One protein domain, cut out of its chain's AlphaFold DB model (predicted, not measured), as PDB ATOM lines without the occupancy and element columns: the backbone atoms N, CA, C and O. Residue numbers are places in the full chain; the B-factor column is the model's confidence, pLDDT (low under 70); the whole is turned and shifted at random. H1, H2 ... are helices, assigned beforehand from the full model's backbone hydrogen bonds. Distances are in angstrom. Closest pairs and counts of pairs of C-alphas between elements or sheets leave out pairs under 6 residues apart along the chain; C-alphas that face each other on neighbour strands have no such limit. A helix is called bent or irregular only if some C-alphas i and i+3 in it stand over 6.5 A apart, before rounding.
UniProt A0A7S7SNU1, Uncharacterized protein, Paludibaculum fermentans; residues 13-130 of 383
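This is residues 13 to 130 of the 383 residues of an uncharacterized protein of Paludibaculum fermentans (UniProt A0A7S7SNU1). What would one see first? It is an up-and-down bundle of four helices, H1, H3, H4 and H6, each running against the one before it in the chain, with H3 the shortest of the four. H7 lies across one end of the bundle, and the short H2 and H5 are at the other. What are its make-up and size? The 118 printed residues hold seven named helices, in order H1 to H7, and no named strand: all helix. The whole is compact, with a radius of gyration of the C-alphas of 15.2 A, and a rod in outline, spanning 50 by 24 by 19 A.

What does the first helix meet? H1, residues 13 to 32, touches H4, residues 57 to 80, the same way at a shallow tilt of 11 degrees; their closest C-alphas, of Ala 27 and Phe 74, are 6.3 A apart. With residues 15 to 23 alone it touches H3, residues 46 to 55, opposite ways at a shallow tilt of 19 degrees, closest at the C-alphas of Ala 19 and Trp 49, 5.5 A. With residues 24 to 31 alone it touches H6, residues 90 to 116, opposite ways at a shallow tilt of 23 degrees, closest at the C-alphas of Thr 31 and Val 97, 5.6 A. Which helix is the hub? H4 is, touching five others, among them H6, opposite ways at a shallow tilt of 16 degrees, closest at the C-alphas of Ala 73 and Ala 100, 4.2 A. H3 and H4 touch only at the corner, and H3 and H6 are apart. What meets H4 near its ends? Its residues 59 to 62 alone touch H7, residues 119 to 130, about perpendicular at 74 degrees, closest at the C-alphas of Ala 62 and Ala 123, 5.1 A. Its residues 74 to 80 alone touch H2, residues 34 to 38, closest at the C-alphas of Lys 78 and Ala 37, 5.0 A; H2 also touches H5, residues 82 to 85, closest at the C-alphas of Ala 38 and Pro 82, 5.4 A. How do the backbones pair? Every O i to N i+4 pair is within hydrogen-bond range in H1, H3 and H6, against 14 of 20 in H4, 5 of 8 in H7 and 0 of 1 in H2, which has 2 of 2 O i to N i+3 pairs within range; H5 is too short for an O i to N i+4 pair.

Where do the helices begin and end? C-alpha 13, at (-36.048, 28.141, -21.427), begins H1, and C-alpha 130, at (-28.719, 39.466, -32.669), ends H7. How long are the longer ones? From first to last C-alpha H1 is 28.6 A, H4 31.6 A and H6 38.6 A. Is any irregular? H4 is: C-alphas 62 and 65 are 7.1 A apart, and it has a kink of 68 degrees near residue 64.

How far does it reach? The two C-alphas farthest apart, of Lys 87 and Gly 124, are 50.0 A apart. Are there cuts or long links? The printed part has no cut and no long link. Where is confidence low? Residue 87 and residues 116 to 130 are under 70, and H7 has a mean pLDDT of 46.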
ATOM      1  N   SER A  13     -35.643  26.756 -21.692       78.81
ATOM      2  CA  SER A  13     -36.048  28.141 -21.427       78.81
ATOM      3  C   SER A  13     -36.385  28.392 -19.951       78.81
ATOM      4  O   SER A  13     -36.010  29.427 -19.404       78.81
ATOM      5  N   GLY A  14     -37.038  27.440 -19.269       78.38
ATOM      6  CA  GLY A  14     -37.331  27.549 -17.835       78.38
ATOM      7  C   GLY A  14     -36.065  27.483 -16.976       78.38
ATOM      8  O   GLY A  14     -35.897  28.272 -16.041       78.38
ATOM      9  N   ALA A  15     -35.135  26.589 -17.325       82.00
ATOM     10  CA  ALA A  15     -33.841  26.487 -16.651       82.00
ATOM     11  C   ALA A  15     -32.983  27.750 -16.854       82.00
ATOM     12  O   ALA A  15     -32.388  28.245 -15.891       82.00
ATOM     13  N   LEU A  16     -32.956  28.290 -18.077       86.69
ATOM     14  CA  LEU A  16     -32.251  29.524 -18.427       86.69
ATOM     15  C   LEU A  16     -32.834  30.728 -17.689       86.69
ATOM     16  O   LEU A  16     -32.091  31.413 -16.989       86.69
ATOM     17  N   MET A  17     -34.154  30.934 -17.731       88.12
ATOM     18  CA  MET A  17     -34.812  32.013 -16.983       88.12
ATOM     19  C   MET A  17     -34.548  31.905 -15.471       88.12
ATOM     20  O   MET A  17     -34.267  32.904 -14.808       88.12
ATOM     21  N   GLY A  18     -34.561  30.690 -14.911       84.75
ATOM     22  CA  GLY A  18     -34.185  30.455 -13.514       84.75
ATOM     23  C   GLY A  18     -32.745  30.880 -13.190       84.75
ATOM     24  O   GLY A  18     -32.485  31.432 -12.117       84.75
ATOM     25  N   ALA A  19     -31.805  30.664 -14.114       91.69
ATOM     26  CA  ALA A  19     -30.423  31.117 -13.970       91.69
ATOM     27  C   ALA A  19     -30.283  32.641 -14.105       91.69
ATOM     28  O   ALA A  19     -29.607  33.241 -13.272       91.69
ATOM     29  N   VAL A  20     -30.977  33.279 -15.056       93.44
ATOM     30  CA  VAL A  20     -31.013  34.750 -15.178       93.44
ATOM     31  C   VAL A  20     -31.523  35.393 -13.885       93.44
ATOM     32  O   VAL A  20     -30.891  36.302 -13.352       93.44
ATOM     33  N   ARG A  21     -32.621  34.879 -13.317       91.62
ATOM     34  CA  ARG A  21     -33.173  35.381 -12.044       91.62
ATOM     35  C   ARG A  21     -32.203  35.202 -10.873       91.62
ATOM     36  O   ARG A  21     -32.147  36.058  -9.994       91.62
ATOM     37  N   SER A  22     -31.422  34.122 -10.878       93.31
ATOM     38  CA  SER A  22     -30.395  33.878  -9.860       93.31
ATOM     39  C   SER A  22     -29.240  34.884  -9.975       93.31
ATOM     40  O   SER A  22     -28.857  35.476  -8.970       93.31
ATOM     41  N   LEU A  23     -28.761  35.169 -11.195       95.69
ATOM     42  CA  LEU A  23     -27.764  36.224 -11.442       95.69
ATOM     43  C   LEU A  23     -28.282  37.590 -10.996       95.69
ATOM     44  O   LEU A  23     -27.592  38.340 -10.309       95.69
ATOM     45  N   ARG A  24     -29.534  37.899 -11.331       95.94
ATOM     46  CA  ARG A  24     -30.183  39.137 -10.906       95.94
ATOM     47  C   ARG A  24     -30.203  39.258  -9.384       95.94
ATOM     48  O   ARG A  24     -29.913  40.328  -8.854       95.94
ATOM     49  N   GLN A  25     -30.518  38.173  -8.674       93.19
ATOM     50  CA  GLN A  25     -30.519  38.160  -7.213       93.19
ATOM     51  C   GLN A  25     -29.118  38.396  -6.634       93.19
ATOM     52  O   GLN A  25     -28.978  39.206  -5.719       93.19
ATOM     53  N   ASP A  26     -28.084  37.752  -7.178       92.75
ATOM     54  CA  ASP A  26     -26.699  37.974  -6.746       92.75
ATOM     55  C   ASP A  26     -26.260  39.427  -6.969       92.75
ATOM     56  O   ASP A  26     -25.559  40.007  -6.132       92.75
ATOM     57  N   ALA A  27     -26.686  40.038  -8.078       93.62
ATOM     58  CA  ALA A  27     -26.367  41.425  -8.393       93.62
ATOM     59  C   ALA A  27     -27.083  42.374  -7.425       93.62
ATOM     60  O   ALA A  27     -26.452  43.250  -6.837       93.62
ATOM     61  N   ALA A  28     -28.376  42.148  -7.172       90.38
ATOM     62  CA  ALA A  28     -29.146  42.909  -6.191       90.38
ATOM     63  C   ALA A  28     -28.525  42.813  -4.786       90.38
ATOM     64  O   ALA A  28     -28.290  43.843  -4.149       90.38
ATOM     65  N   ASN A  29     -28.168  41.601  -4.344       90.44
ATOM     66  CA  ASN A  29     -27.481  41.369  -3.073       90.44
ATOM     67  C   ASN A  29     -26.152  42.133  -3.010       90.44
ATOM     68  O   ASN A  29     -25.888  42.820  -2.027       90.44
ATOM     69  N   GLY A  30     -25.344  42.081  -4.073       89.25
ATOM     70  CA  GLY A  30     -24.081  42.814  -4.142       89.25
ATOM     71  C   GLY A  30     -24.264  44.334  -4.122       89.25
ATOM     72  O   GLY A  30     -23.504  45.028  -3.462       89.25
ATOM     73  N   THR A  31     -25.314  44.884  -4.739       90.88
ATOM     74  CA  THR A  31     -25.597  46.330  -4.625       90.88
ATOM     75  C   THR A  31     -26.062  46.766  -3.232       90.88
ATOM     76  O   THR A  31     -25.924  47.943  -2.892       90.88
ATOM     77  N   GLY A  32     -26.635  45.853  -2.439       84.69
ATOM     78  CA  GLY A  32     -27.007  46.089  -1.038       84.69
ATOM     79  C   GLY A  32     -25.860  45.840  -0.055       84.69
ATOM     80  O   GLY A  32     -25.812  46.462   1.002       84.69
ATOM     81  N   ALA A  33     -24.924  44.965  -0.420       89.56
ATOM     82  CA  ALA A  33     -23.756  44.597   0.367       89.56
ATOM     83  C   ALA A  33     -22.534  44.383  -0.555       89.56
ATOM     84  O   ALA A  33     -22.177  43.238  -0.852       89.56
ATOM     85  N   PRO A  34     -21.867  45.463  -1.012       88.50
ATOM     86  CA  PRO A  34     -20.784  45.372  -1.998       88.50
ATOM     87  C   PRO A  34     -19.590  44.540  -1.531       88.50
ATOM     88  O   PRO A  34     -18.896  43.941  -2.346       88.50
ATOM     89  N   GLN A  35     -19.386  44.422  -0.218       88.75
ATOM     90  CA  GLN A  35     -18.347  43.585   0.379       88.75
ATOM     91  C   GLN A  35     -18.478  42.098   0.012       88.75
ATOM     92  O   GLN A  35     -17.477  41.386   0.009       88.75
ATOM     93  N   LEU A  36     -19.680  41.624  -0.346       87.31
ATOM     94  CA  LEU A  36     -19.883  40.252  -0.828       87.31
ATOM     95  C   LEU A  36     -19.094  39.981  -2.115       87.31
ATOM     96  O   LEU A  36     -18.613  38.869  -2.322       87.31
ATOM     97  N   ALA A  37     -18.907  41.006  -2.951       89.19
ATOM     98  CA  ALA A  37     -18.204  40.887  -4.222       89.19
ATOM     99  C   ALA A  37     -16.680  40.748  -4.085       89.19
ATOM    100  O   ALA A  37     -16.012  40.436  -5.069       89.19
ATOM    101  N   ALA A  38     -16.129  40.930  -2.880       87.44
ATOM    102  CA  ALA A  38     -14.729  40.623  -2.593       87.44
ATOM    103  C   ALA A  38     -14.468  39.109  -2.457       87.44
ATOM    104  O   ALA A  38     -13.319  38.674  -2.519       87.44
ATOM    105  N   GLY A  39     -15.515  38.297  -2.269       86.25
ATOM    106  CA  GLY A  39     -15.396  36.845  -2.182       86.25
ATOM    107  C   GLY A  39     -15.051  36.203  -3.529       86.25
ATOM    108  O   GLY A  39     -15.592  36.582  -4.568       86.25
ATOM    109  N   ALA A  40     -14.193  35.180  -3.510       84.25
ATOM    110  CA  ALA A  40     -13.783  34.453  -4.718       84.25
ATOM    111  C   ALA A  40     -14.961  33.770  -5.438       84.25
ATOM    112  O   ALA A  40     -14.973  33.676  -6.663       84.25
ATOM    113  N   GLU A  41     -15.965  33.334  -4.677       86.38
ATOM    114  CA  GLU A  41     -17.148  32.638  -5.190       86.38
ATOM    115  C   GLU A  41     -18.198  33.581  -5.796       86.38
ATOM    116  O   GLU A  41     -19.177  33.114  -6.369       86.38
ATOM    117  N   TYR A  42     -18.023  34.903  -5.689       85.69
ATOM    118  CA  TYR A  42     -18.986  35.860  -6.224       85.69
ATOM    119  C   TYR A  42     -18.809  36.054  -7.745       85.69
ATOM    120  O   TYR A  42     -17.683  36.303  -8.204       85.69
ATOM    121  N   PRO A  43     -19.888  36.019  -8.553       93.06
ATOM    122  CA  PRO A  43     -21.263  35.646  -8.200       93.06
ATOM    123  C   PRO A  43     -21.439  34.121  -8.198       93.06
ATOM    124  O   PRO A  43     -21.008  33.445  -9.137       93.06
ATOM    125  N   SER A  44     -22.134  33.582  -7.195       91.00
ATOM    126  CA  SER A  44     -22.268  32.128  -7.007       91.00
ATOM    127  C   SER A  44     -23.160  31.471  -8.063       91.00
ATOM    128  O   SER A  44     -23.020  30.282  -8.351       91.00
ATOM    129  N   SER A  45     -24.049  32.238  -8.697       91.94
ATOM    130  CA  SER A  45     -24.917  31.761  -9.778       91.94
ATOM    131  C   SER A  45     -24.265  31.751 -11.171       91.94
ATOM    132  O   SER A  45     -24.783  31.092 -12.080       91.94
ATOM    133  N   LEU A  46     -23.110  32.406 -11.362       94.38
ATOM    134  CA  LEU A  46     -22.430  32.493 -12.664       94.38
ATOM    135  C   LEU A  46     -22.007  31.132 -13.251       94.38
ATOM    136  O   LEU A  46     -22.239  30.913 -14.445       94.38
ATOM    137  N   PRO A  47     -21.463  30.175 -12.472       95.19
ATOM    138  CA  PRO A  47     -21.148  28.842 -12.986       95.19
ATOM    139  C   PRO A  47     -22.368  28.121 -13.571       95.19
ATOM    140  O   PRO A  47     -22.270  27.498 -14.628       95.19
ATOM    141  N   LYS A  48     -23.540  28.253 -12.932       90.56
ATOM    142  CA  LYS A  48     -24.785  27.629 -13.404       90.56
ATOM    143  C   LYS A  48     -25.248  28.225 -14.733       90.56
ATOM    144  O   LYS A  48     -25.635  27.473 -15.624       90.56
ATOM    145  N   TRP A  49     -25.180  29.548 -14.884       94.00
ATOM    146  CA  TRP A  49     -25.466  30.208 -16.162       94.00
ATOM    147  C   TRP A  49     -24.529  29.722 -17.270       94.00
ATOM    148  O   TRP A  49     -24.999  29.317 -18.329       94.00
ATOM    149  N   ASN A  50     -23.218  29.678 -17.014       95.25
ATOM    150  CA  ASN A  50     -22.241  29.222 -18.003       95.25
ATOM    151  C   ASN A  50     -22.470  27.764 -18.424       95.25
ATOM    152  O   ASN A  50     -22.386  27.454 -19.613       95.25
ATOM    153  N   ALA A  51     -22.813  26.886 -17.476       94.00
ATOM    154  CA  ALA A  51     -23.151  25.495 -17.764       94.00
ATOM    155  C   ALA A  51     -24.409  25.377 -18.641       94.00
ATOM    156  O   ALA A  51     -24.421  24.617 -19.608       94.00
ATOM    157  N   LEU A  52     -25.458  26.153 -18.346       89.56
ATOM    158  CA  LEU A  52     -26.690  26.158 -19.141       89.56
ATOM    159  C   LEU A  52     -26.488  26.779 -20.525       89.56
ATOM    160  O   LEU A  52     -26.987  26.229 -21.499       89.56
ATOM    161  N   ARG A  53     -25.710  27.859 -20.625       93.19
ATOM    162  CA  ARG A  53     -25.333  28.480 -21.901       93.19
ATOM    163  C   ARG A  53     -24.550  27.516 -22.789       93.19
ATOM    164  O   ARG A  53     -24.793  27.467 -23.986       93.19
ATOM    165  N   GLY A  54     -23.639  26.731 -22.211       92.00
ATOM    166  CA  GLY A  54     -22.916  25.689 -22.944       92.00
ATOM    167  C   GLY A  54     -23.819  24.533 -23.383       92.00
ATOM    168  O   GLY A  54     -23.654  24.006 -24.477       92.00
ATOM    169  N   LYS A  55     -24.796  24.157 -22.549       90.94
ATOM    170  CA  LYS A  55     -25.731  23.062 -22.838       90.94
ATOM    171  C   LYS A  55     -26.814  23.440 -23.859       90.94
ATOM    172  O   LYS A  55     -27.232  22.580 -24.628       90.94
ATOM    173  N   TYR A  56     -27.260  24.697 -23.862       88.62
ATOM    174  CA  TYR A  56     -28.367  25.205 -24.682       88.62
ATOM    175  C   TYR A  56     -28.004  26.545 -25.350       88.62
ATOM    176  O   TYR A  56     -28.594  27.575 -25.023       88.62
ATOM    177  N   PRO A  57     -27.018  26.584 -26.265       87.69
ATOM    178  CA  PRO A  57     -26.485  27.844 -26.790       87.69
ATOM    179  C   PRO A  57     -27.508  28.657 -27.594       87.69
ATOM    180  O   PRO A  57     -27.544  29.879 -27.464       87.69
ATOM    181  N   ALA A  58     -28.360  27.996 -28.385       83.25
ATOM    182  CA  ALA A  58     -29.390  28.663 -29.182       83.25
ATOM    183  C   ALA A  58     -30.454  29.330 -28.296       83.25
ATOM    184  O   ALA A  58     -30.765  30.501 -28.487       83.25
ATOM    185  N   ASP A  59     -30.949  28.617 -27.282       84.12
ATOM    186  CA  ASP A  59     -31.919  29.167 -26.333       84.12
ATOM    187  C   ASP A  59     -31.290  30.263 -25.466       84.12
ATOM    188  O   ASP A  59     -31.903  31.298 -25.225       84.12
ATOM    189  N   ALA A  60     -30.047  30.067 -25.010       87.00
ATOM    190  CA  ALA A  60     -29.347  31.023 -24.158       87.00
ATOM    191  C   ALA A  60     -29.082  32.361 -24.856       87.00
ATOM    192  O   ALA A  60     -29.080  33.393 -24.184       87.00
ATOM    193  N   ALA A  61     -28.913  32.363 -26.183       88.69
ATOM    194  CA  ALA A  61     -28.742  33.584 -26.967       88.69
ATOM    195  C   ALA A  61     -29.917  34.564 -26.787       88.69
ATOM    196  O   ALA A  61     -29.688  35.767 -26.714       88.69
ATOM    197  N   ALA A  62     -31.148  34.066 -26.615       85.75
ATOM    198  CA  ALA A  62     -32.321  34.908 -26.365       85.75
ATOM    199  C   ALA A  62     -32.298  35.591 -24.983       85.75
ATOM    200  O   ALA A  62     -32.884  36.654 -24.804       85.75
ATOM    201  N   PHE A  63     -31.608  35.007 -24.000       90.25
ATOM    202  CA  PHE A  63     -31.502  35.552 -22.640       90.25
ATOM    203  C   PHE A  63     -30.228  36.374 -22.417       90.25
ATOM    204  O   PHE A  63     -30.155  37.134 -21.451       90.25
ATOM    205  N   GLN A  64     -29.227  36.227 -23.290       92.69
ATOM    206  CA  GLN A  64     -27.936  36.908 -23.187       92.69
ATOM    207  C   GLN A  64     -28.070  38.442 -23.050       92.69
ATOM    208  O   GLN A  64     -27.427  38.977 -22.145       92.69
ATOM    209  N   PRO A  65     -28.970  39.141 -23.781       93.38
ATOM    210  CA  PRO A  65     -29.163  40.586 -23.614       93.38
ATOM    211  C   PRO A  65     -29.599  41.008 -22.204       93.38
ATOM    212  O   PRO A  65     -29.298  42.118 -21.773       93.38
ATOM    213  N   CYS A  66     -30.286  40.134 -21.460       93.38
ATOM    214  CA  CYS A  66     -30.664  40.407 -20.072       93.38
ATOM    215  C   CYS A  66     -29.538  40.066 -19.085       93.38
ATOM    216  O   CYS A  66     -29.498  40.598 -17.977       93.38
ATOM    217  N   VAL A  67     -28.629  39.168 -19.468       96.50
ATOM    218  CA  VAL A  67     -27.494  38.745 -18.641       96.50
ATOM    219  C   VAL A  67     -26.311  39.698 -18.764       96.50
ATOM    220  O   VAL A  67     -25.642  39.939 -17.763       96.50
ATOM    221  N   ASP A  68     -26.060  40.278 -19.936       97.06
ATOM    222  CA  ASP A  68     -24.912  41.165 -20.154       97.06
ATOM    223  C   ASP A  68     -24.851  42.348 -19.166       97.06
ATOM    224  O   ASP A  68     -23.793  42.539 -18.553       97.06
ATOM    225  N   PRO A  69     -25.956  43.074 -18.883       96.69
ATOM    226  CA  PRO A  69     -25.949  44.119 -17.861       96.69
ATOM    227  C   PRO A  69     -25.646  43.571 -16.460       96.69
ATOM    228  O   PRO A  69     -24.939  44.214 -15.686       96.69
ATOM    229  N   LEU A  70     -26.113  42.364 -16.121       97.25
ATOM    230  CA  LEU A  70     -25.809  41.730 -14.830       97.25
ATOM    231  C   LEU A  70     -24.318  41.389 -14.714       97.25
ATOM    232  O   LEU A  70     -23.718  41.617 -13.665       97.25
ATOM    233  N   LEU A  71     -23.703  40.892 -15.793       97.12
ATOM    234  CA  LEU A  71     -22.266  40.619 -15.831       97.12
ATOM    235  C   LEU A  71     -21.437  41.893 -15.665       97.12
ATOM    236  O   LEU A  71     -20.424  41.865 -14.968       97.12
ATOM    237  N   GLU A  72     -21.867  43.002 -16.264       97.19
ATOM    238  CA  GLU A  72     -21.235  44.306 -16.055       97.19
ATOM    239  C   GLU A  72     -21.426  44.801 -14.614       97.19
ATOM    240  O   GLU A  72     -20.472  45.251 -13.977       97.19
ATOM    241  N   ALA A  73     -22.624  44.627 -14.042       96.81
ATOM    242  CA  ALA A  73     -22.898  44.992 -12.654       96.81
ATOM    243  C   ALA A  73     -21.965  44.242 -11.693       96.81
ATOM    244  O   ALA A  73     -21.437  44.828 -10.749       96.81
ATOM    245  N   PHE A  74     -21.692  42.961 -11.957       96.94
ATOM    246  CA  PHE A  74     -20.730  42.188 -11.177       96.94
ATOM    247  C   PHE A  74     -19.297  42.700 -11.298       96.94
ATOM    248  O   PHE A  74     -18.563  42.642 -10.312       96.94
ATOM    249  N   ARG A  75     -18.880  43.197 -12.469       96.25
ATOM    250  CA  ARG A  75     -17.544  43.786 -12.640       96.25
ATOM    251  C   ARG A  75     -17.400  45.060 -11.817       96.25
ATOM    252  O   ARG A  75     -16.422  45.177 -11.083       96.25
ATOM    253  N   GLU A  76     -18.392  45.947 -11.860       95.62
ATOM    254  CA  GLU A  76     -18.441  47.145 -11.008       95.62
ATOM    255  C   GLU A  76     -18.370  46.767  -9.524       95.62
ATOM    256  O   GLU A  76     -17.552  47.300  -8.773       95.62
ATOM    257  N   LEU A  77     -19.168  45.783  -9.101       94.31
ATOM    258  CA  LEU A  77     -19.194  45.318  -7.716       94.31
ATOM    259  C   LEU A  77     -17.866  44.687  -7.281       94.31
ATOM    260  O   LEU A  77     -17.410  44.958  -6.173       94.31
ATOM    261  N   LYS A  78     -17.196  43.911  -8.141       94.38
ATOM    262  CA  LYS A  78     -15.862  43.355  -7.852       94.38
ATOM    263  C   LYS A  78     -14.786  44.428  -7.717       94.38
ATOM    264  O   LYS A  78     -13.861  44.244  -6.932       94.38
ATOM    265  N   GLN A  79     -14.902  45.539  -8.444       93.12
ATOM    266  CA  GLN A  79     -13.976  46.665  -8.305       93.12
ATOM    267  C   GLN A  79     -14.157  47.383  -6.963       93.12
ATOM    268  O   GLN A  79     -13.169  47.722  -6.313       93.12
ATOM    269  N   VAL A  80     -15.403  47.594  -6.519       92.94
ATOM    270  CA  VAL A  80     -15.677  48.344  -5.278       92.94
ATOM    271  C   VAL A  80     -15.722  47.487  -4.015       92.94
ATOM    272  O   VAL A  80     -15.530  48.015  -2.922       92.94
ATOM    273  N   GLY A  81     -15.947  46.178  -4.129       91.00
ATOM    274  CA  GLY A  81     -16.063  45.263  -2.992       91.00
ATOM    275  C   GLY A  81     -14.869  45.316  -2.029       91.00
ATOM    276  O   GLY A  81     -15.086  45.508  -0.832       91.00
ATOM    277  N   PRO A  82     -13.611  45.239  -2.509       89.69
ATOM    278  CA  PRO A  82     -12.428  45.378  -1.656       89.69
ATOM    279  C   PRO A  82     -12.320  46.747  -0.966       89.69
ATOM    280  O   PRO A  82     -11.822  46.847   0.159       89.69
ATOM    281  N   LEU A  83     -12.828  47.804  -1.609       89.69
ATOM    282  CA  LEU A  83     -12.755  49.182  -1.116       89.69
ATOM    283  C   LEU A  83     -13.679  49.441   0.082       89.69
ATOM    284  O   LEU A  83     -13.431  50.379   0.835       89.69
ATOM    285  N   MET A  84     -14.681  48.583   0.314       84.75
ATOM    286  CA  MET A  84     -15.566  48.642   1.490       84.75
ATOM    287  C   MET A  84     -14.813  48.532   2.824       84.75
ATOM    288  O   MET A  84     -15.319  48.970   3.854       84.75
ATOM    289  N   SER A  85     -13.608  47.953   2.817       76.69
ATOM    290  CA  SER A  85     -12.750  47.841   4.004       76.69
ATOM    291  C   SER A  85     -11.974  49.130   4.328       76.69
ATOM    292  O   SER A  85     -11.468  49.283   5.440       76.69
ATOM    293  N   GLY A  86     -11.877  50.068   3.378       72.56
ATOM    294  CA  GLY A  86     -11.080  51.287   3.505       72.56
ATOM    295  C   GLY A  86     -11.916  52.527   3.830       72.56
ATOM    296  O   GLY A  86     -12.949  52.783   3.220       72.56
ATOM    297  N   LYS A  87     -11.427  53.367   4.754       67.12
ATOM    298  CA  LYS A  87     -12.146  54.566   5.235       67.12
ATOM    299  C   LYS A  87     -12.279  55.702   4.204       67.12
ATOM    300  O   LYS A  87     -13.148  56.550   4.367       67.12
ATOM    301  N   ASN A  88     -11.467  55.715   3.142       80.75
ATOM    302  CA  ASN A  88     -11.353  56.860   2.220       80.75
ATOM    303  C   ASN A  88     -12.003  56.643   0.839       80.75
ATOM    304  O   ASN A  88     -11.912  57.517  -0.018       80.75
ATOM    305  N   TYR A  89     -12.669  55.509   0.606       86.12
ATOM    306  CA  TYR A  89     -13.190  55.145  -0.721       86.12
ATOM    307  C   TYR A  89     -14.708  55.305  -0.870       86.12
ATOM    308  O   TYR A  89     -15.273  54.883  -1.878       86.12
ATOM    309  N   ALA A  90     -15.381  55.943   0.093       84.62
ATOM    310  CA  ALA A  90     -16.842  56.054   0.125       84.62
ATOM    311  C   ALA A  90     -17.440  56.629  -1.175       84.62
ATOM    312  O   ALA A  90     -18.420  56.098  -1.690       84.62
ATOM    313  N   ALA A  91     -16.823  57.665  -1.753       87.12
ATOM    314  CA  ALA A  91     -17.284  58.254  -3.012       87.12
ATOM    315  C   ALA A  91     -17.192  57.268  -4.195       87.12
ATOM    316  O   ALA A  91     -18.128  57.161  -4.986       87.12
ATOM    317  N   GLN A  92     -16.094  56.512  -4.290       89.69
ATOM    318  CA  GLN A  92     -15.877  55.522  -5.351       89.69
ATOM    319  C   GLN A  92     -16.819  54.326  -5.202       89.69
ATOM    320  O   GLN A  92     -17.430  53.898  -6.180       89.69
ATOM    321  N   VAL A  93     -16.996  53.839  -3.970       88.19
ATOM    322  CA  VAL A  93     -17.957  52.782  -3.638       88.19
ATOM    323  C   VAL A  93     -19.369  53.208  -4.032       88.19
ATOM    324  O   VAL A  93     -20.047  52.482  -4.754       88.19
ATOM    325  N   ASN A  94     -19.804  54.406  -3.630       90.69
ATOM    326  CA  ASN A  94     -21.139  54.910  -3.950       90.69
ATOM    327  C   ASN A  94     -21.359  55.046  -5.462       90.69
ATOM    328  O   ASN A  94     -22.423  54.677  -5.961       90.69
ATOM    329  N   ALA A  95     -20.356  55.531  -6.202       93.25
ATOM    330  CA  ALA A  95     -20.422  55.630  -7.656       93.25
ATOM    331  C   ALA A  95     -20.540  54.249  -8.326       93.25
ATOM    332  O   ALA A  95     -21.434  54.053  -9.152       93.25
ATOM    333  N   GLY A  96     -19.704  53.280  -7.938       91.12
ATOM    334  CA  GLY A  96     -19.757  51.921  -8.487       91.12
ATOM    335  C   GLY A  96     -21.062  51.200  -8.146       91.12
ATOM    336  O   GLY A  96     -21.689  50.603  -9.019       91.12
ATOM    337  N   VAL A  97     -21.564  51.343  -6.915       93.06
ATOM    338  CA  VAL A  97     -22.877  50.802  -6.521       93.06
ATOM    339  C   VAL A  97     -24.012  51.457  -7.311       93.06
ATOM    340  O   VAL A  97     -24.937  50.762  -7.732       93.06
ATOM    341  N   LYS A  98     -23.961  52.775  -7.551       94.94
ATOM    342  CA  LYS A  98     -24.959  53.477  -8.376       94.94
ATOM    343  C   LYS A  98     -24.967  52.940  -9.810       94.94
ATOM    344  O   LYS A  98     -26.047  52.673 -10.338       94.94
ATOM    345  N   ARG A  99     -23.792  52.726 -10.416       95.00
ATOM    346  CA  ARG A  99     -23.666  52.117 -11.753       95.00
ATOM    347  C   ARG A  99     -24.195  50.684 -11.780       95.00
ATOM    348  O   ARG A  99     -25.045  50.374 -12.610       95.00
ATOM    349  N   ALA A 100     -23.794  49.849 -10.823       95.00
ATOM    350  CA  ALA A 100     -24.283  48.477 -10.707       95.00
ATOM    351  C   ALA A 100     -25.815  48.415 -10.557       95.00
ATOM    352  O   ALA A 100     -26.467  47.612 -11.219       95.00
ATOM    353  N   LYS A 101     -26.424  49.310  -9.766       94.44
ATOM    354  CA  LYS A 101     -27.891  49.410  -9.649       94.44
ATOM    355  C   LYS A 101     -28.569  49.784 -10.968       94.44
ATOM    356  O   LYS A 101     -29.629  49.244 -11.266       94.44
ATOM    357  N   ALA A 102     -27.986  50.696 -11.746       96.06
ATOM    358  CA  ALA A 102     -28.527  51.062 -13.055       96.06
ATOM    359  C   ALA A 102     -28.504  49.871 -14.027       96.06
ATOM    360  O   ALA A 102     -29.486  49.628 -14.720       96.06
ATOM    361  N   LEU A 103     -27.426  49.086 -14.015       97.12
ATOM    362  CA  LEU A 103     -27.290  47.875 -14.828       97.12
ATOM    363  C   LEU A 103     -28.277  46.771 -14.413       97.12
ATOM    364  O   LEU A 103     -28.886  46.136 -15.269       97.12
ATOM    365  N   VAL A 104     -28.515  46.591 -13.108       95.12
ATOM    366  CA  VAL A 104     -29.565  45.678 -12.616       95.12
ATOM    367  C   VAL A 104     -30.951  46.116 -13.094       95.12
ATOM    368  O   VAL A 104     -31.738  45.268 -13.496       95.12
ATOM    369  N   ARG A 105     -31.246  47.424 -13.119       94.38
ATOM    370  CA  ARG A 105     -32.518  47.933 -13.667       94.38
ATOM    371  C   ARG A 105     -32.664  47.641 -15.162       94.38
ATOM    372  O   ARG A 105     -33.723  47.196 -15.575       94.38
ATOM    373  N   GLN A 106     -31.601  47.818 -15.949       93.12
ATOM    374  CA  GLN A 106     -31.617  47.457 -17.374       93.12
ATOM    375  C   GLN A 106     -31.905  45.961 -17.583       93.12
ATOM    376  O   GLN A 106     -32.666  45.592 -18.477       93.12
ATOM    377  N   ALA A 107     -31.332  45.098 -16.739       93.38
ATOM    378  CA  ALA A 107     -31.634  43.671 -16.757       93.38
ATOM    379  C   ALA A 107     -33.085  43.377 -16.343       93.38
ATOM    380  O   ALA A 107     -33.738  42.560 -16.987       93.38
ATOM    381  N   ASP A 108     -33.605  44.049 -15.310       91.44
ATOM    382  CA  ASP A 108     -34.997  43.909 -14.865       91.44
ATOM    383  C   ASP A 108     -35.984  44.296 -15.984       91.44
ATOM    384  O   ASP A 108     -36.927  43.548 -16.242       91.44
ATOM    385  N   ASP A 109     -35.725  45.387 -16.714       91.94
ATOM    386  CA  ASP A 109     -36.532  45.807 -17.869       91.94
ATOM    387  C   ASP A 109     -36.506  44.762 -18.999       91.94
ATOM    388  O   ASP A 109     -37.526  44.483 -19.631       91.94
ATOM    389  N   CYS A 110     -35.345  44.152 -19.248       92.31
ATOM    390  CA  CYS A 110     -35.198  43.075 -20.228       92.31
ATOM    391  C   CYS A 110     -35.968  41.811 -19.808       92.31
ATOM    392  O   CYS A 110     -36.697  41.222 -20.606       92.31
ATOM    393  N   ILE A 111     -35.863  41.419 -18.534       88.88
ATOM    394  CA  ILE A 111     -36.580  40.267 -17.971       88.88
ATOM    395  C   ILE A 111     -38.095  40.495 -18.020       88.88
ATOM    396  O   ILE A 111     -38.833  39.553 -18.308       88.88
ATOM    397  N   ALA A 112     -38.566  41.715 -17.746       85.69
ATOM    398  CA  ALA A 112     -39.979  42.070 -17.843       85.69
ATOM    399  C   ALA A 112     -40.506  41.860 -19.269       85.69
ATOM    400  O   ALA A 112     -41.467  41.118 -19.447       85.69
ATOM    401  N   LYS A 113     -39.798  42.377 -20.284       84.19
ATOM    402  CA  LYS A 113     -40.153  42.167 -21.700       84.19
ATOM    403  C   LYS A 113     -40.233  40.688 -22.078       84.19
ATOM    404  O   LYS A 113     -41.203  40.273 -22.701       84.19
ATOM    405  N   LEU A 114     -39.268  39.873 -21.637       80.69
ATOM    406  CA  LEU A 114     -39.294  38.420 -21.868       80.69
ATOM    407  C   LEU A 114     -40.493  37.716 -21.207       80.69
ATOM    408  O   LEU A 114     -40.949  36.689 -21.707       80.69
ATOM    409  N   ASN A 115     -40.979  38.216 -20.065       73.50
ATOM    410  CA  ASN A 115     -42.167  37.661 -19.414       73.50
ATOM    411  C   ASN A 115     -43.461  38.110 -20.115       73.50
ATOM    412  O   ASN A 115     -44.378  37.301 -20.227       73.50
ATOM    413  N   ASP A 116     -43.520  39.360 -20.587       69.62
ATOM    414  CA  ASP A 116     -44.711  39.956 -21.210       69.62
ATOM    415  C   ASP A 116     -44.953  39.437 -22.636       69.62
ATOM    416  O   ASP A 116     -46.093  39.186 -23.025       69.62
ATOM    417  N   GLU A 117     -43.890  39.229 -23.415       60.97
ATOM    418  CA  GLU A 117     -43.973  38.728 -24.794       60.97
ATOM    419  C   GLU A 117     -44.077  37.192 -24.870       60.97
ATOM    420  O   GLU A 117     -44.413  36.632 -25.914       60.97
ATOM    421  N   GLY A 118     -43.851  36.500 -23.750       55.91
ATOM    422  CA  GLY A 118     -43.818  35.043 -23.672       55.91
ATOM    423  C   GLY A 118     -42.509  34.453 -24.209       55.91
ATOM    424  O   GLY A 118     -42.069  34.738 -25.320       55.91
ATOM    425  N   LEU A 119     -41.918  33.536 -23.431       55.16
ATOM    426  CA  LEU A 119     -40.623  32.876 -23.693       55.16
ATOM    427  C   LEU A 119     -40.465  32.295 -25.115       55.16
ATOM    428  O   LEU A 119     -39.343  32.139 -25.590       55.16
ATOM    429  N   THR A 120     -41.570  31.946 -25.777       48.94
ATOM    430  CA  THR A 120     -41.612  31.334 -27.111       48.94
ATOM    431  C   THR A 120     -41.664  32.336 -28.265       48.94
ATOM    432  O   THR A 120     -41.166  32.010 -29.340       48.94
ATOM    433  N   ALA A 121     -42.221  33.538 -28.085       41.12
ATOM    434  CA  ALA A 121     -42.287  34.543 -29.152       41.12
ATOM    435  C   ALA A 121     -40.961  35.309 -29.282       41.12
ATOM    436  O   ALA A 121     -40.486  35.590 -30.384       41.12
ATOM    437  N   THR A 122     -40.316  35.577 -28.146       47.88
ATOM    438  CA  THR A 122     -39.145  36.452 -28.074       47.88
ATOM    439  C   THR A 122     -37.844  35.758 -28.479       47.88
ATOM    440  O   THR A 122     -36.938  36.416 -28.979       47.88
ATOM    441  N   ALA A 123     -37.746  34.425 -28.370       46.38
ATOM    442  CA  ALA A 123     -36.578  33.683 -28.855       46.38
ATOM    443  C   ALA A 123     -36.405  33.803 -30.381       46.38
ATOM    444  O   ALA A 123     -35.289  33.999 -30.851       46.38
ATOM    445  N   GLY A 124     -37.502  33.775 -31.149       40.88
ATOM    446  CA  GLY A 124     -37.461  33.969 -32.604       40.88
ATOM    447  C   GLY A 124     -37.182  35.418 -33.027       40.88
ATOM    448  O   GLY A 124     -36.481  35.644 -34.010       40.88
ATOM    449  N   GLN A 125     -37.680  36.406 -32.273       44.38
ATOM    450  CA  GLN A 125     -37.520  37.833 -32.597       44.38
ATOM    451  C   GLN A 125     -36.189  38.433 -32.105       44.38
ATOM    452  O   GLN A 125     -35.581  39.238 -32.811       44.38
ATOM    453  N   LEU A 126     -35.669  38.015 -30.944       47.56
ATOM    454  CA  LEU A 126     -34.349  38.453 -30.461       47.56
ATOM    455  C   LEU A 126     -33.199  37.802 -31.233       47.56
ATOM    456  O   LEU A 126     -32.147  38.418 -31.387       47.56
ATOM    457  N   GLN A 127     -33.396  36.595 -31.774       50.41
ATOM    458  CA  GLN A 127     -32.414  35.965 -32.658       50.41
ATOM    459  C   GLN A 127     -32.246  36.751 -33.971       50.41
ATOM    460  O   GLN A 127     -31.130  36.843 -34.478       50.41
ATOM    461  N   GLN A 128     -33.305  37.409 -34.463       46.44
ATOM    462  CA  GLN A 128     -33.206  38.365 -35.574       46.44
ATOM    463  C   GLN A 128     -32.463  39.650 -35.176       46.44
ATOM    464  O   GLN A 128     -31.590  40.096 -35.917       46.44
ATOM    465  N   GLN A 129     -32.702  40.203 -33.981       43.69
ATOM    466  CA  GLN A 129     -31.957  41.385 -33.512       43.69
ATOM    467  C   GLN A 129     -30.467  41.105 -33.247       43.69
ATOM    468  O   GLN A 129     -29.633  41.984 -33.465       43.69
ATOM    469  N   ALA A 130     -30.111  39.888 -32.822       44.09
ATOM    470  CA  ALA A 130     -28.719  39.466 -32.669       44.09
ATOM    471  C   ALA A 130     -28.013  39.239 -34.022       44.09
ATOM    472  O   ALA A 130     -26.804  39.440 -34.117       44.09
TER     473      ALA A 130